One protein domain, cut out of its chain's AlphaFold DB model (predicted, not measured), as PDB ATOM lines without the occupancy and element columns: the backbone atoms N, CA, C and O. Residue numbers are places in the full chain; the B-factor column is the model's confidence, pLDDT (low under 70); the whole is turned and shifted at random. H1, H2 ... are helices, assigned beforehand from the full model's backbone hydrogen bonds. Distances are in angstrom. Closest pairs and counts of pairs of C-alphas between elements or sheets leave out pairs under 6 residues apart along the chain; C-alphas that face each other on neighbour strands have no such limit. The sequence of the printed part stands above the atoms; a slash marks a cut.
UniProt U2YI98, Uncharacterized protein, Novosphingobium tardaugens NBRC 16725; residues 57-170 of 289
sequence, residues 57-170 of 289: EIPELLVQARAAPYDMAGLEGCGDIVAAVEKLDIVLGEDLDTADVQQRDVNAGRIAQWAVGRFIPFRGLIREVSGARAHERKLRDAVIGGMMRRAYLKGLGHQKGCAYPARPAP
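AT A GLANCE: This is residues 57 to 170 of the 289 residues of an uncharacterized protein of Novosphingobium tardaugens NBRC 16725 (UniProt U2YI98). One long helix, H6, runs through a small body of helices, with H2 beside its later part, running the opposite way, and H1 crossing its middle. From this body residues 99 to 134 swing out in a wide, open arc that holds the short helices H3, H4 and H5, encloses empty space, and comes back to the body where H6 begins; after H6, residues 160 to 170 turn back by its end. The printed part has 114 residues with six named helices, in the order H1, H2, H3, H4, H5, H6, and no named strand; the class is all helix. The whole is loose, with a radius of gyration of the C-alphas of 18.3 A, and only just elongated, its C-alphas spanning 52 by 34 by 20 A.

HOW THE PARTS SIT: The longest helix is H6, residues 134 to 159, and its centre is the nearest to the mean of the C-alphas, at 5.6 A. H2, residues 78 to 92, touches H6, and the closest C-alphas are those of Val 85 and Arg 150, 5.9 A apart. The two run opposite ways at a shallow tilt of 28 degrees. H1, residues 60 to 67, touches H6 too, and the closest C-alphas are those of Arg 66 and Gly 145, 3.8 A apart. H6 touches H1 with residues 141 to 149 alone, and the lines of H1 and H6 stand about perpendicular, at 78 degrees. H1 and H2 are close but not clearly touching; their closest C-alphas, those of Leu 61 and Leu 88, are 7.5 A apart, and their lines are about perpendicular, at 73 degrees. H3, residues 101 to 104, H4, residues 108 to 118, and H5, residues 123 to 129, touch no helix. H5 and H6 are apart although they follow each other in the chain, and so are H2 and H3. In H1, H5 and H6 every pair of backbone O of residue i and N of residue i+4 is within hydrogen-bond range, while H2 has 10 of 11 such pairs within range and H4 has 5 of 7. H3 is too short for such a pair.

IN THESE COORDINATES: H6 has 26 residues and measures 37.5 A from C-alpha 134 at (382.767, 323.934, 353.106) to C-alpha 159 at (370.845, 306.862, 384.328). H2 has 15 residues and measures 20.5 A from its first to its last C-alpha. H1 has 8 residues and measures 10.6 A, beginning with C-alpha 60 at (387.613, 322.783, 369.215). H4 has 11 residues and measures 15.6 A, H5 has 7 residues and measures 10.2 A, and H3 has 4 residues and measures 5.5 A. The centres of H4 and H5 are the farthest from the mean of the C-alphas, at 25.4 A and 25.2 A.

THE WHOLE: The two C-alphas farthest apart are those of Glu 76 and Val 116, at 52.4 A. Residues 99 to 134 stand free, with no C-alpha 8 or more residues away along the chain within 10 A. Without them the body has 78 residues, spans 38 by 27 by 15 A and has a radius of gyration of 12.0 A. The printed part has no cut. The links H3 to H4, H4 to H5 and H5 to H6 are tight, the links H1 to H2 and H2 to H3 are short, and no link is long. The mean pLDDT of the printed part is 80.5, and the 34 residues under 70 are residues 100 to 133. H3 has a mean pLDDT of 49, H4 of 51 and H5 of 57, while H2 has 95.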
ATOM      1  N   GLU A  57     386.281 330.532 363.809       79.00
ATOM      2  CA  GLU A  57     386.907 329.230 363.946       79.00
ATOM      3  C   GLU A  57     385.939 328.309 364.690       79.00
ATOM      4  O   GLU A  57     385.299 328.709 365.663       79.00
ATOM      5  N   ILE A  58     385.766 327.083 364.188       84.31
ATOM      6  CA  ILE A  58     384.852 326.131 364.822       84.31
ATOM      7  C   ILE A  58     385.442 325.813 366.199       84.31
ATOM      8  O   ILE A  58     386.583 325.352 366.242       84.31
ATOM      9  N   PRO A  59     384.696 326.006 367.302       89.69
ATOM     10  CA  PRO A  59     385.205 325.705 368.630       89.69
ATOM     11  C   PRO A  59     385.708 324.265 368.700       89.69
ATOM     12  O   PRO A  59     384.976 323.330 368.365       89.69
ATOM     13  N   GLU A  60     386.943 324.087 369.164       91.94
ATOM     14  CA  GLU A  60     387.613 322.783 369.215       91.94
ATOM     15  C   GLU A  60     386.790 321.744 370.001       91.94
ATOM     16  O   GLU A  60     386.705 320.580 369.615       91.94
ATOM     17  N   LEU A  61     386.061 322.186 371.032       93.19
ATOM     18  CA  LEU A  61     385.123 321.345 371.779       93.19
ATOM     19  C   LEU A  61     384.063 320.683 370.878       93.19
ATOM     20  O   LEU A  61     383.741 319.511 371.067       93.19
ATOM     21  N   LEU A  62     383.525 321.401 369.886       93.38
ATOM     22  CA  LEU A  62     382.529 320.862 368.954       93.38
ATOM     23  C   LEU A  62     383.159 319.936 367.912       93.38
ATOM     24  O   LEU A  62     382.521 318.977 367.473       93.38
ATOM     25  N   VAL A  63     384.410 320.198 367.527       94.50
ATOM     26  CA  VAL A  63     385.179 319.303 366.650       94.50
ATOM     27  C   VAL A  63     385.393 317.957 367.345       94.50
ATOM     28  O   VAL A  63     385.088 316.912 366.765       94.50
ATOM     29  N   GLN A  64     385.812 317.979 368.612       93.62
ATOM     30  CA  GLN A  64     385.985 316.783 369.437       93.62
ATOM     31  C   GLN A  64     384.657 316.062 369.681       93.62
ATOM     32  O   GLN A  64     384.566 314.850 369.478       93.62
ATOM     33  N   ALA A  65     383.599 316.803 370.024       94.69
ATOM     34  CA  ALA A  65     382.268 316.237 370.223       94.69
ATOM     35  C   ALA A  65     381.714 315.572 368.954       94.69
ATOM     36  O   ALA A  65     381.056 314.541 369.039       94.69
ATOM     37  N   ARG A  66     382.004 316.117 367.766       95.56
ATOM     38  CA  ARG A  66     381.661 315.480 366.486       95.56
ATOM     39  C   ARG A  66     382.462 314.209 366.234       95.56
ATOM     40  O   ARG A  66     381.905 313.252 365.702       95.56
ATOM     41  N   ALA A  67     383.755 314.213 366.549       96.44
ATOM     42  CA  ALA A  67     384.626 313.066 366.317       96.44
ATOM     43  C   ALA A  67     384.279 311.883 367.237       96.44
ATOM     44  O   ALA A  67     384.290 310.739 366.785       96.44
ATOM     45  N   ALA A  68     383.936 312.155 368.500       95.44
ATOM     46  CA  ALA A  68     383.642 311.133 369.500       95.44
ATOM     47  C   ALA A  68     382.449 311.518 370.410       95.44
ATOM     48  O   ALA A  68     382.612 311.726 371.615       95.44
ATOM     49  N   PRO A  69     381.211 311.580 369.875       94.38
ATOM     50  CA  PRO A  69     380.033 312.034 370.628       94.38
ATOM     51  C   PRO A  69     379.663 311.125 371.812       94.38
ATOM     52  O   PRO A  69     379.004 311.564 372.754       94.38
ATOM     53  N   TYR A  70     380.111 309.871 371.807       95.56
ATOM     54  CA  TYR A  70     379.796 308.874 372.836       95.56
ATOM     55  C   TYR A  70     381.001 308.483 373.699       95.56
ATOM     56  O   TYR A  70     380.949 307.474 374.394       95.56
ATOM     57  N   ASP A  71     382.091 309.255 373.660       94.25
ATOM     58  CA  ASP A  71     383.290 308.953 374.447       94.25
ATOM     59  C   ASP A  71     383.020 308.974 375.961       94.25
ATOM     60  O   ASP A  71     382.281 309.814 376.470       94.25
ATOM     61  N   MET A  72     383.628 308.057 376.699       92.81
ATOM     62  CA  MET A  72     383.442 307.917 378.145       92.81
ATOM     63  C   MET A  72     384.706 308.249 378.936       92.81
ATOM     64  O   MET A  72     384.691 308.178 380.166       92.81
ATOM     65  N   ALA A  73     385.793 308.610 378.250       91.88
ATOM     66  CA  ALA A  73     387.039 308.981 378.897       91.88
ATOM     67  C   ALA A  73     386.828 310.159 379.863       91.88
ATOM     68  O   ALA A  73     386.273 311.197 379.499       91.88
ATOM     69  N   GLY A  74     387.266 309.983 381.112       89.12
ATOM     70  CA  GLY A  74     387.190 311.014 382.148       89.12
ATOM     71  C   GLY A  74     385.786 311.301 382.695       89.12
ATOM     72  O   GLY A  74     385.604 312.336 383.323       89.12
ATOM     73  N   LEU A  75     384.797 310.425 382.464       93.81
ATOM     74  CA  LEU A  75     383.433 310.558 383.000       93.81
ATOM     75  C   LEU A  75     383.169 309.556 384.136       93.81
ATOM     76  O   LEU A  75     382.357 308.632 384.004       93.81
ATOM     77  N   GLU A  76     383.870 309.717 385.256       91.88
ATOM     78  CA  GLU A  76     383.797 308.779 386.379       91.88
ATOM     79  C   GLU A  76     382.584 309.077 387.276       91.88
ATOM     80  O   GLU A  76     381.835 308.162 387.647       91.88
ATOM     81  N   GLY A  77     382.324 310.360 387.549       94.56
ATOM     82  CA  GLY A  77     381.265 310.824 388.444       94.56
ATOM     83  C   GLY A  77     380.288 311.832 387.832       94.56
ATOM     84  O   GLY A  77     380.462 312.339 386.726       94.56
ATOM     85  N   CYS A  78     379.240 312.165 388.594       96.94
ATOM     86  CA  CYS A  78     378.276 313.195 388.194       96.94
ATOM     87  C   CYS A  78     378.923 314.574 388.014       96.94
ATOM     88  O   CYS A  78     378.495 315.316 387.138       96.94
ATOM     89  N   GLY A  79     379.959 314.907 388.797       96.94
ATOM     90  CA  GLY A  79     380.693 316.170 388.652       96.94
ATOM     91  C   GLY A  79     381.366 316.313 387.285       96.94
ATOM     92  O   GLY A  79     381.285 317.377 386.676       96.94
ATOM     93  N   ASP A  80     381.936 315.227 386.756       96.75
ATOM     94  CA  ASP A  80     382.574 315.226 385.435       96.75
ATOM     95  C   ASP A  80     381.543 315.426 384.319       96.75
ATOM     96  O   ASP A  80     381.774 316.170 383.366       96.75
ATOM     97  N   ILE A  81     380.372 314.798 384.466       96.62
ATOM     98  CA  ILE A  81     379.260 314.934 383.519       96.62
ATOM     99  C   ILE A  81     378.701 316.361 383.556       96.62
ATOM    100  O   ILE A  81     378.491 316.940 382.493       96.62
ATOM    101  N   VAL A  82     378.507 316.946 384.746       96.69
ATOM    102  CA  VAL A  82     378.077 318.349 384.902       96.69
ATOM    103  C   VAL A  82     379.060 319.276 384.193       96.69
ATOM    104  O   VAL A  82     378.656 320.012 383.298       96.69
ATOM    105  N   ALA A  83     380.355 319.168 384.499       96.00
ATOM    106  CA  ALA A  83     381.374 320.020 383.898       96.00
ATOM    107  C   ALA A  83     381.460 319.853 382.369       96.00
ATOM    108  O   ALA A  83     381.722 320.814 381.645       96.00
ATOM    109  N   ALA A  84     381.252 318.637 381.853       95.25
ATOM    110  CA  ALA A  84     381.221 318.381 380.417       95.25
ATOM    111  C   ALA A  84     379.978 318.986 379.737       95.25
ATOM    112  O   ALA A  84     380.100 319.543 378.645       95.25
ATOM    113  N   VAL A  85     378.805 318.903 380.375       95.62
ATOM    114  CA  VAL A  85     377.564 319.519 379.879       95.62
ATOM    115  C   VAL A  85     377.668 321.044 379.904       95.62
ATOM    116  O   VAL A  85     377.404 321.668 378.884       95.62
ATOM    117  N   GLU A  86     378.157 321.641 380.991       94.31
ATOM    118  CA  GLU A  86     378.319 323.099 381.114       94.31
ATOM    119  C   GLU A  86     379.256 323.674 380.044       94.31
ATOM    120  O   GLU A  86     378.951 324.693 379.426       94.31
ATOM    121  N   LYS A  87     380.374 322.993 379.752       94.25
ATOM    122  CA  LYS A  87     381.273 323.383 378.651       94.25
ATOM    123  C   LYS A  87     380.557 323.392 377.301       94.25
ATOM    124  O   LYS A  87     380.824 324.265 376.479       94.25
ATOM    125  N   LEU A  88     379.672 322.423 377.062       94.31
ATOM    126  CA  LEU A  88     378.879 322.363 375.834       94.31
ATOM    127  C   LEU A  88     377.796 323.441 375.813       94.31
ATOM    128  O   LEU A  88     377.593 324.037 374.762       94.31
ATOM    129  N   ASP A  89     377.151 323.736 376.940       91.94
ATOM    130  CA  ASP A  89     376.117 324.771 377.043       91.94
ATOM    131  C   ASP A  89     376.677 326.181 376.823       91.94
ATOM    132  O   ASP A  89     376.034 326.994 376.163       91.94
ATOM    133  N   ILE A  90     377.910 326.457 377.259       91.25
ATOM    134  CA  ILE A  90     378.599 327.727 376.961       91.25
ATOM    135  C   ILE A  90     378.734 327.949 375.445       91.25
ATOM    136  O   ILE A  90     378.634 329.079 374.973       91.25
ATOM    137  N   VAL A  91     378.959 326.879 374.675       92.62
ATOM    138  CA  VAL A  91     379.205 326.968 373.226       92.62
ATOM    139  C   VAL A  91     377.920 326.827 372.405       92.62
ATOM    140  O   VAL A  91     377.756 327.501 371.390       92.62
ATOM    141  N   LEU A  92     377.017 325.933 372.807       90.25
ATOM    142  CA  LEU A  92     375.775 325.622 372.091       90.25
ATOM    143  C   LEU A  92     374.604 326.513 372.515       90.25
ATOM    144  O   LEU A  92     373.591 326.552 371.814       90.25
ATOM    145  N   GLY A  93     374.730 327.206 373.647       88.81
ATOM    146  CA  GLY A  93     373.635 327.900 374.302       88.81
ATOM    147  C   GLY A  93     372.690 326.938 375.019       88.81
ATOM    148  O   GLY A  93     372.990 325.762 375.243       88.81
ATOM    149  N   GLU A  94     371.516 327.459 375.362       84.56
ATOM    150  CA  GLU A  94     370.496 326.741 376.125       84.56
ATOM    151  C   GLU A  94     370.059 325.436 375.446       84.56
ATOM    152  O   GLU A  94     370.037 325.305 374.216       84.56
ATOM    153  N   ASP A  95     369.711 324.441 376.259       86.00
ATOM    154  CA  ASP A  95     369.250 323.161 375.739       86.00
ATOM    155  C   ASP A  95     367.766 323.174 375.345       86.00
ATOM    156  O   ASP A  95     366.979 324.017 375.773       86.00
ATOM    157  N   LEU A  96     367.380 322.233 374.483       82.94
ATOM    158  CA  LEU A  96     366.047 322.158 373.885       82.94
ATOM    159  C   LEU A  96     364.928 321.956 374.917       82.94
ATOM    160  O   LEU A  96     363.788 322.317 374.644       82.94
ATOM    161  N   ASP A  97     365.244 321.380 376.077       80.25
ATOM    162  CA  ASP A  97     364.322 321.179 377.200       80.25
ATOM    163  C   ASP A  97     364.029 322.472 377.978       80.25
ATOM    164  O   ASP A  97     362.973 322.599 378.598       80.25
ATOM    165  N   THR A  98     364.932 323.451 377.910       80.81
ATOM    166  CA  THR A  98     364.802 324.737 378.602       80.81
ATOM    167  C   THR A  98     364.473 325.884 377.655       80.81
ATOM    168  O   THR A  98     363.963 326.899 378.118       80.81
ATOM    169  N   ALA A  99     364.707 325.760 376.345       75.00
ATOM    170  CA  ALA A  99     364.422 326.807 375.364       75.00
ATOM    171  C   ALA A  99     362.920 327.158 375.288       75.00
ATOM    172  O   ALA A  99     362.051 326.285 375.245       75.00
ATOM    173  N   ASP A 100     362.597 328.453 375.233       63.94
ATOM    174  CA  ASP A 100     361.211 328.902 375.071       63.94
ATOM    175  C   ASP A 100     360.788 328.842 373.596       63.94
ATOM    176  O   ASP A 100     361.304 329.569 372.743       63.94
ATOM    177  N   VAL A 101     359.817 327.979 373.282       51.44
ATOM    178  CA  VAL A 101     359.240 327.865 371.933       51.44
ATOM    179  C   VAL A 101     358.535 329.167 371.528       51.44
ATOM    180  O   VAL A 101     358.472 329.464 370.337       51.44
ATOM    181  N   GLN A 102     358.083 329.994 372.480       50.19
ATOM    182  CA  GLN A 102     357.390 331.257 372.191       50.19
ATOM    183  C   GLN A 102     358.300 332.330 371.578       50.19
ATOM    184  O   GLN A 102     357.812 333.187 370.850       50.19
ATOM    185  N   GLN A 103     359.628 332.246 371.728       49.97
ATOM    186  CA  GLN A 103     360.531 333.117 370.956       49.97
ATOM    187  C   GLN A 103     360.541 332.790 369.448       49.97
ATOM    188  O   GLN A 103     361.065 333.566 368.645       49.97
ATOM    189  N   ARG A 104     359.943 331.659 369.037       45.81
ATOM    190  CA  ARG A 104     359.688 331.330 367.627       45.81
ATOM    191  C   ARG A 104     358.382 331.908 367.093       45.81
ATOM    192  O   ARG A 104     358.169 331.773 365.890       45.81
ATOM    193  N   ASP A 105     357.560 332.572 367.911       44.16
ATOM    194  CA  ASP A 105     356.425 333.354 367.414       44.16
ATOM    195  C   ASP A 105     356.949 334.655 366.787       44.16
ATOM    196  O   ASP A 105     356.992 335.756 367.335       44.16
ATOM    197  N   VAL A 106     357.472 334.468 365.583       47.88
ATOM    198  CA  VAL A 106     357.793 335.497 364.616       47.88
ATOM    199  C   VAL A 106     356.542 336.333 364.363       47.88
ATOM    200  O   VAL A 106     355.607 335.868 363.719       47.88
ATOM    201  N   ASN A 107     356.564 337.591 364.818       46.88
ATOM    202  CA  ASN A 107     355.683 338.660 364.342       46.88
ATOM    203  C   ASN A 107     355.355 338.435 362.857       46.88
ATOM    204  O   ASN A 107     356.266 338.436 362.026       46.88
ATOM    205  N   ALA A 108     354.078 338.232 362.522       50.59
ATOM    206  CA  ALA A 108     353.636 337.856 361.177       50.59
ATOM    207  C   ALA A 108     354.163 338.803 360.072       50.59
ATOM    208  O   ALA A 108     354.429 338.366 358.952       50.59
ATOM    209  N   GLY A 109     354.429 340.075 360.405       52.75
ATOM    210  CA  GLY A 109     355.071 341.045 359.506       52.75
ATOM    211  C   GLY A 109     356.526 340.718 359.129       52.75
ATOM    212  O   GLY A 109     356.959 341.021 358.022       52.75
ATOM    213  N   ARG A 110     357.280 340.023 359.990       53.38
ATOM    214  CA  ARG A 110     358.677 339.624 359.735       53.38
ATOM    215  C   ARG A 110     358.776 338.371 358.853       53.38
ATOM    216  O   ARG A 110     359.752 338.224 358.122       53.38
ATOM    217  N   ILE A 111     357.752 337.506 358.862       50.75
ATOM    218  CA  ILE A 111     357.642 336.369 357.929       50.75
ATOM    219  C   ILE A 111     357.371 336.866 356.508       50.75
ATOM    220  O   ILE A 111     357.937 336.314 355.570       50.75
ATOM    221  N   ALA A 112     356.575 337.926 356.333       50.25
ATOM    222  CA  ALA A 112     356.332 338.509 355.014       50.25
ATOM    223  C   ALA A 112     357.644 338.973 354.348       50.25
ATOM    224  O   ALA A 112     357.894 338.630 353.194       50.25
ATOM    225  N   GLN A 113     358.547 339.620 355.095       54.00
ATOM    226  CA  GLN A 113     359.889 339.981 354.610       54.00
ATOM    227  C   GLN A 113     360.755 338.745 354.270       54.00
ATOM    228  O   GLN A 113     361.478 338.733 353.275       54.00
ATOM    229  N   TRP A 114     360.672 337.680 355.079       47.75
ATOM    230  CA  TRP A 114     361.450 336.443 354.899       47.75
ATOM    231  C   TRP A 114     360.928 335.549 353.759       47.75
ATOM    232  O   TRP A 114     361.705 334.854 353.100       47.75
ATOM    233  N   ALA A 115     359.623 335.583 353.490       47.47
ATOM    234  CA  ALA A 115     358.973 334.822 352.427       47.47
ATOM    235  C   ALA A 115     359.304 335.384 351.035       47.47
ATOM    236  O   ALA A 115     359.537 334.609 350.106       47.47
ATOM    237  N   VAL A 116     359.437 336.709 350.902       53.03
ATOM    238  CA  VAL A 116     359.829 337.354 349.633       53.03
ATOM    239  C   VAL A 116     361.304 337.072 349.285       53.03
ATOM    240  O   VAL A 116     361.662 337.009 348.112       53.03
ATOM    241  N   GLY A 117     362.156 336.781 350.278       50.34
ATOM    242  CA  GLY A 117     363.563 336.406 350.068       50.34
ATOM    243  C   GLY A 117     363.824 334.919 349.769       50.34
ATOM    244  O   GLY A 117     364.926 334.569 349.336       50.34
ATOM    245  N   ARG A 118     362.843 334.030 349.988       51.66
ATOM    246  CA  ARG A 118     363.017 332.565 349.873       51.66
ATOM    247  C   ARG A 118     362.411 331.948 348.606       51.66
ATOM    248  O   ARG A 118     362.611 330.760 348.369       51.66
ATOM    249  N   PHE A 119     361.760 332.744 347.755       50.72
ATOM    250  CA  PHE A 119     361.186 332.303 346.475       50.72
ATOM    251  C   PHE A 119     362.039 332.679 345.248       50.72
ATOM    252  O   PHE A 119     361.516 332.903 344.164       50.72
ATOM    253  N   ILE A 120     363.369 332.727 345.375       53.50
ATOM    254  CA  ILE A 120     364.235 332.631 344.190       53.50
ATOM    255  C   ILE A 120     364.638 331.156 344.046       53.50
ATOM    256  O   ILE A 120     365.607 330.729 344.693       53.50
ATOM    257  N   PRO A 121     363.918 330.340 343.246       43.69
ATOM    258  CA  PRO A 121     364.437 329.035 342.858       43.69
ATOM    259  C   PRO A 121     365.801 329.270 342.186       43.69
ATOM    260  O   PRO A 121     365.979 330.278 341.516       43.69
ATOM    261  N   PHE A 122     366.782 328.388 342.414       48.38
ATOM    262  CA  PHE A 122     368.178 328.426 341.909       48.38
ATOM    263  C   PHE A 122     369.285 329.057 342.783       48.38
ATOM    264  O   PHE A 122     370.458 328.781 342.517       48.38
ATOM    265  N   ARG A 123     369.010 329.752 343.901       56.78
ATOM    266  CA  ARG A 123     370.109 330.236 344.787       56.78
ATOM    267  C   ARG A 123     370.884 329.098 345.480       56.78
ATOM    268  O   ARG A 123     372.042 329.268 345.846       56.78
ATOM    269  N   GLY A 124     370.263 327.926 345.644       56.44
ATOM    270  CA  GLY A 124     370.911 326.723 346.185       56.44
ATOM    271  C   GLY A 124     371.936 326.099 345.233       56.44
ATOM    272  O   GLY A 124     372.989 325.668 345.686       56.44
ATOM    273  N   LEU A 125     371.668 326.121 343.924       55.94
ATOM    274  CA  LEU A 125     372.528 325.495 342.915       55.94
ATOM    275  C   LEU A 125     373.741 326.379 342.578       55.94
ATOM    276  O   LEU A 125     374.862 325.889 342.507       55.94
ATOM    277  N   ILE A 126     373.542 327.700 342.478       56.03
ATOM    278  CA  ILE A 126     374.630 328.668 342.226       56.03
ATOM    279  C   ILE A 126     375.629 328.683 343.397       56.03
ATOM    280  O   ILE A 126     376.838 328.793 343.204       56.03
ATOM    281  N   ARG A 127     375.138 328.495 344.625       60.44
ATOM    282  CA  ARG A 127     375.962 328.456 345.837       60.44
ATOM    283  C   ARG A 127     376.759 327.157 345.995       60.44
ATOM    284  O   ARG A 127     377.892 327.215 346.469       60.44
ATOM    285  N   GLU A 128     376.198 326.022 345.577       56.31
ATOM    286  CA  GLU A 128     376.903 324.732 345.475       56.31
ATOM    287  C   GLU A 128     378.046 324.806 344.449       56.31
ATOM    288  O   GLU A 128     379.166 324.401 344.750       56.31
ATOM    289  N   VAL A 129     377.800 325.426 343.289       56.59
ATOM    290  CA  VAL A 129     378.818 325.623 342.242       56.59
ATOM    291  C   VAL A 129     379.903 326.632 342.667       56.59
ATOM    292  O   VAL A 129     381.054 326.489 342.270       56.59
ATOM    293  N   SER A 130     379.588 327.605 343.535       60.78
ATOM    294  CA  SER A 130     380.550 328.616 344.022       60.78
ATOM    295  C   SER A 130     381.531 328.143 345.114       60.78
ATOM    296  O   SER A 130     382.404 328.905 345.522       60.78
ATOM    297  N   GLY A 131     381.389 326.923 345.654       60.69
ATOM    298  CA  GLY A 131     382.326 326.354 346.642       60.69
ATOM    299  C   GLY A 131     382.340 327.002 348.043       60.69
ATOM    300  O   GLY A 131     382.973 326.473 348.958       60.69
ATOM    301  N   ALA A 132     381.589 328.083 348.274       62.12
ATOM    302  CA  ALA A 132     381.636 328.911 349.488       62.12
ATOM    303  C   ALA A 132     381.057 328.272 350.780       62.12
ATOM    304  O   ALA A 132     380.838 328.962 351.771       62.12
ATOM    305  N   ARG A 133     380.780 326.957 350.810       64.44
ATOM    306  CA  ARG A 133     380.005 326.285 351.883       64.44
ATOM    307  C   ARG A 133     380.730 325.188 352.651       64.44
ATOM    308  O   ARG A 133     380.129 324.556 353.514       64.44
ATOM    309  N   ALA A 134     382.012 324.952 352.377       78.38
ATOM    310  CA  ALA A 134     382.767 323.934 353.106       78.38
ATOM    311  C   ALA A 134     382.837 324.228 354.617       78.38
ATOM    312  O   ALA A 134     382.630 323.317 355.413       78.38
ATOM    313  N   HIS A 135     383.066 325.488 355.005       80.31
ATOM    314  CA  HIS A 135     383.132 325.897 356.415       80.31
ATOM    315  C   HIS A 135     381.790 325.754 357.127       80.31
ATOM    316  O   HIS A 135     381.702 325.130 358.173       80.31
ATOM    317  N   GLU A 136     380.717 326.249 356.517       79.06
ATOM    318  CA  GLU A 136     379.388 326.213 357.131       79.06
ATOM    319  C   GLU A 136     378.840 324.786 357.266       79.06
ATOM    320  O   GLU A 136     378.155 324.478 358.238       79.06
ATOM    321  N   ARG A 137     379.187 323.884 356.333       84.38
ATOM    322  CA  ARG A 137     378.922 322.445 356.489       84.38
ATOM    323  C   ARG A 137     379.683 321.872 357.681       84.38
ATOM    324  O   ARG A 137     379.073 321.234 358.529       84.38
ATOM    325  N   LYS A 138     380.986 322.155 357.790       86.50
ATOM    326  CA  LYS A 138     381.802 321.706 358.929       86.50
ATOM    327  C   LYS A 138     381.255 322.222 360.260       86.50
ATOM    328  O   LYS A 138     381.145 321.431 361.190       86.50
ATOM    329  N   LEU A 139     380.875 323.499 360.326       88.50
ATOM    330  CA  LEU A 139     380.282 324.114 361.511       88.50
ATOM    331  C   LEU A 139     378.949 323.453 361.862       88.50
ATOM    332  O   LEU A 139     378.766 323.027 362.996       88.50
ATOM    333  N   ARG A 140     378.037 323.303 360.892       89.56
ATOM    334  CA  ARG A 140     376.743 322.638 361.109       89.56
ATOM    335  C   ARG A 140     376.924 321.229 361.660       89.56
ATOM    336  O   ARG A 140     376.276 320.861 362.632       89.56
ATOM    337  N   ASP A 141     377.792 320.448 361.041       92.06
ATOM    338  CA  ASP A 141     378.052 319.086 361.477       92.06
ATOM    339  C   ASP A 141     378.707 319.040 362.872       92.06
ATOM    340  O   ASP A 141     378.430 318.129 363.649       92.06
ATOM    341  N   ALA A 142     379.575 320.007 363.202       92.94
ATOM    342  CA  ALA A 142     380.189 320.126 364.524       92.94
ATOM    343  C   ALA A 142     379.146 320.468 365.600       92.94
ATOM    344  O   ALA A 142     379.130 319.856 366.663       92.94
ATOM    345  N   VAL A 143     378.218 321.377 365.290       93.50
ATOM    346  CA  VAL A 143     377.070 321.716 366.145       93.50
ATOM    347  C   VAL A 143     376.186 320.490 366.378       93.50
ATOM    348  O   VAL A 143     375.836 320.203 367.519       93.50
ATOM    349  N   ILE A 144     375.872 319.721 365.327       94.56
ATOM    350  CA  ILE A 144     375.113 318.465 365.450       94.56
ATOM    351  C   ILE A 144     375.860 317.468 366.349       94.56
ATOM    352  O   ILE A 144     375.247 316.872 367.233       94.56
ATOM    353  N   GLY A 145     377.177 317.325 366.172       95.88
ATOM    354  CA  GLY A 145     378.024 316.498 367.036       95.88
ATOM    355  C   GLY A 145     377.986 316.930 368.503       95.88
ATOM    356  O   GLY A 145     377.784 316.102 369.388       95.88
ATOM    357  N   GLY A 146     378.084 318.237 368.761       95.62
ATOM    358  CA  GLY A 146     377.929 318.826 370.092       95.62
ATOM    359  C   GLY A 146     376.562 318.543 370.719       95.62
ATOM    360  O   GLY A 146     376.493 318.122 371.872       95.62
ATOM    361  N   MET A 147     375.477 318.703 369.956       95.19
ATOM    362  CA  MET A 147     374.119 318.391 370.421       95.19
ATOM    363  C   MET A 147     373.961 316.904 370.758       95.19
ATOM    364  O   MET A 147     373.410 316.568 371.804       95.19
ATOM    365  N   MET A 148     374.477 316.010 369.906       96.38
ATOM    366  CA  MET A 148     374.468 314.563 370.157       96.38
ATOM    367  C   MET A 148     375.259 314.209 371.420       96.38
ATOM    368  O   MET A 148     374.782 313.423 372.239       96.38
ATOM    369  N   ARG A 149     376.432 314.828 371.609       96.75
ATOM    370  CA  ARG A 149     377.257 314.669 372.810       96.75
ATOM    371  C   ARG A 149     376.512 315.116 374.066       96.75
ATOM    372  O   ARG A 149     376.448 314.354 375.027       96.75
ATOM    373  N   ARG A 150     375.919 316.313 374.057       96.12
ATOM    374  CA  ARG A 150     375.146 316.841 375.193       96.12
ATOM    375  C   ARG A 150     373.967 315.933 375.541       96.12
ATOM    376  O   ARG A 150     373.788 315.590 376.706       96.12
ATOM    377  N   ALA A 151     373.207 315.495 374.538       95.44
ATOM    378  CA  ALA A 151     372.079 314.587 374.733       95.44
ATOM    379  C   ALA A 151     372.519 313.251 375.355       95.44
ATOM    380  O   ALA A 151     371.877 312.760 376.284       95.44
ATOM    381  N   TYR A 152     373.639 312.691 374.890       96.44
ATOM    382  CA  TYR A 152     374.212 311.477 375.465       96.44
ATOM    383  C   TYR A 152     374.633 311.666 376.927       96.44
ATOM    384  O   TYR A 152     374.257 310.859 377.775       96.44
ATOM    385  N   LEU A 153     375.352 312.750 377.238       96.62
ATOM    386  CA  LEU A 153     375.782 313.068 378.603       96.62
ATOM    387  C   LEU A 153     374.593 313.237 379.552       96.62
ATOM    388  O   LEU A 153     374.608 312.676 380.646       96.62
ATOM    389  N   LYS A 154     373.533 313.931 379.116       95.50
ATOM    390  CA  LYS A 154     372.291 314.058 379.890       95.50
ATOM    391  C   LYS A 154     371.602 312.709 380.103       95.50
ATOM    392  O   LYS A 154     371.106 312.448 381.195       95.50
ATOM    393  N   GLY A 155     371.586 311.834 379.095       95.38
ATOM    394  CA  GLY A 155     371.061 310.471 379.227       95.38
ATOM    395  C   GLY A 155     371.858 309.627 380.227       95.38
ATOM    396  O   GLY A 155     371.278 308.969 381.091       95.38
ATOM    397  N   LEU A 156     373.188 309.705 380.167       96.06
ATOM    398  CA  LEU A 156     374.088 309.024 381.096       96.06
ATOM    399  C   LEU A 156     373.928 309.545 382.528       96.06
ATOM    400  O   LEU A 156     373.837 308.752 383.467       96.06
ATOM    401  N   GLY A 157     373.891 310.864 382.713       96.69
ATOM    402  CA  GLY A 157     373.691 311.456 384.027       96.69
ATOM    403  C   GLY A 157     372.294 311.174 384.576       96.69
ATOM    404  O   GLY A 157     372.163 310.908 385.767       96.69
ATOM    405  N   HIS A 158     371.267 311.087 383.722       96.31
ATOM    406  CA  HIS A 158     369.943 310.606 384.126       96.31
ATOM    407  C   HIS A 158     369.988 309.157 384.629       96.31
ATOM    408  O   HIS A 158     369.486 308.876 385.715       96.31
ATOM    409  N   GLN A 159     370.656 308.254 383.901       95.62
ATOM    410  CA  GLN A 159     370.845 306.862 384.328       95.62
ATOM    411  C   GLN A 159     371.615 306.761 385.658       95.62
ATOM    412  O   GLN A 159     371.313 305.899 386.480       95.62
ATOM    413  N   LYS A 160     372.603 307.635 385.877       94.88
ATOM    414  CA  LYS A 160     373.410 307.698 387.108       94.88
ATOM    415  C   LYS A 160     372.725 308.442 388.266       94.88
ATOM    416  O   LYS A 160     373.291 308.481 389.354       94.88
ATOM    417  N   GLY A 161     371.540 309.023 388.062       95.12
ATOM    418  CA  GLY A 161     370.826 309.789 389.091       95.12
ATOM    419  C   GLY A 161     371.459 311.146 389.423       95.12
ATOM    420  O   GLY A 161     371.309 311.636 390.539       95.12
ATOM    421  N   CYS A 162     372.185 311.753 388.481       96.31
ATOM    422  CA  CYS A 162     372.805 313.062 388.664       96.31
ATOM    423  C   CYS A 162     371.761 314.188 388.731       96.31
ATOM    424  O   CYS A 162     370.677 314.090 388.158       96.31
ATOM    425  N   ALA A 163     372.092 315.288 389.407       94.19
ATOM    426  CA  ALA A 163     371.265 316.493 389.408       94.19
ATOM    427  C   ALA A 163     371.361 317.254 388.069       94.19
ATOM    428  O   ALA A 163     372.262 317.013 387.261       94.19
ATOM    429  N   TYR A 164     370.422 318.174 387.831       92.00
ATOM    430  CA  TYR A 164     370.553 319.163 386.756       92.00
ATOM    431  C   TYR A 164     371.849 319.977 386.982       92.00
ATOM    432  O   TYR A 164     372.149 320.265 388.144       92.00
ATOM    433  N   PRO A 165     372.648 320.310 385.945       93.00
ATOM    434  CA  PRO A 165     372.394 320.202 384.496       93.00
ATOM    435  C   PRO A 165     372.783 318.866 383.833       93.00
ATOM    436  O   PRO A 165     372.529 318.672 382.646       93.00
ATOM    437  N   ALA A 166     373.349 317.903 384.568       94.62
ATOM    438  CA  ALA A 166     373.804 316.616 384.019       94.62
ATOM    439  C   ALA A 166     372.679 315.630 383.645       94.62
ATOM    440  O   ALA A 166     372.948 314.495 383.265       94.62
ATOM    441  N   ARG A 167     371.414 316.032 383.737       94.75
ATOM    442  CA  ARG A 167     370.242 315.247 383.330       94.75
ATOM    443  C   ARG A 167     369.236 316.155 382.616       94.75
ATOM    444  O   ARG A 167     369.370 317.375 382.715       94.75
ATOM    445  N   PRO A 168     368.215 315.600 381.937       93.44
ATOM    446  CA  PRO A 168     367.106 316.403 381.434       93.44
ATOM    447  C   PRO A 168     366.490 317.248 382.552       93.44
ATOM    448  O   PRO A 168     366.300 316.752 383.673       93.44
ATOM    449  N   ALA A 169     366.203 318.512 382.240       91.75
ATOM    450  CA  ALA A 169     365.606 319.440 383.186       91.75
ATOM    451  C   ALA A 169     364.231 318.910 383.633       91.75
ATOM    452  O   ALA A 169     363.382 318.616 382.783       91.75
ATOM    453  N   PRO A 170     363.988 318.737 384.940       90.50
ATOM    454  CA  PRO A 170     362.661 318.406 385.420       90.50
ATOM    455  C   PRO A 170     361.720 319.619 385.303       90.50
ATOM    456  O   PRO A 170     362.180 320.757 385.165       90.50
TER     457      PRO A 170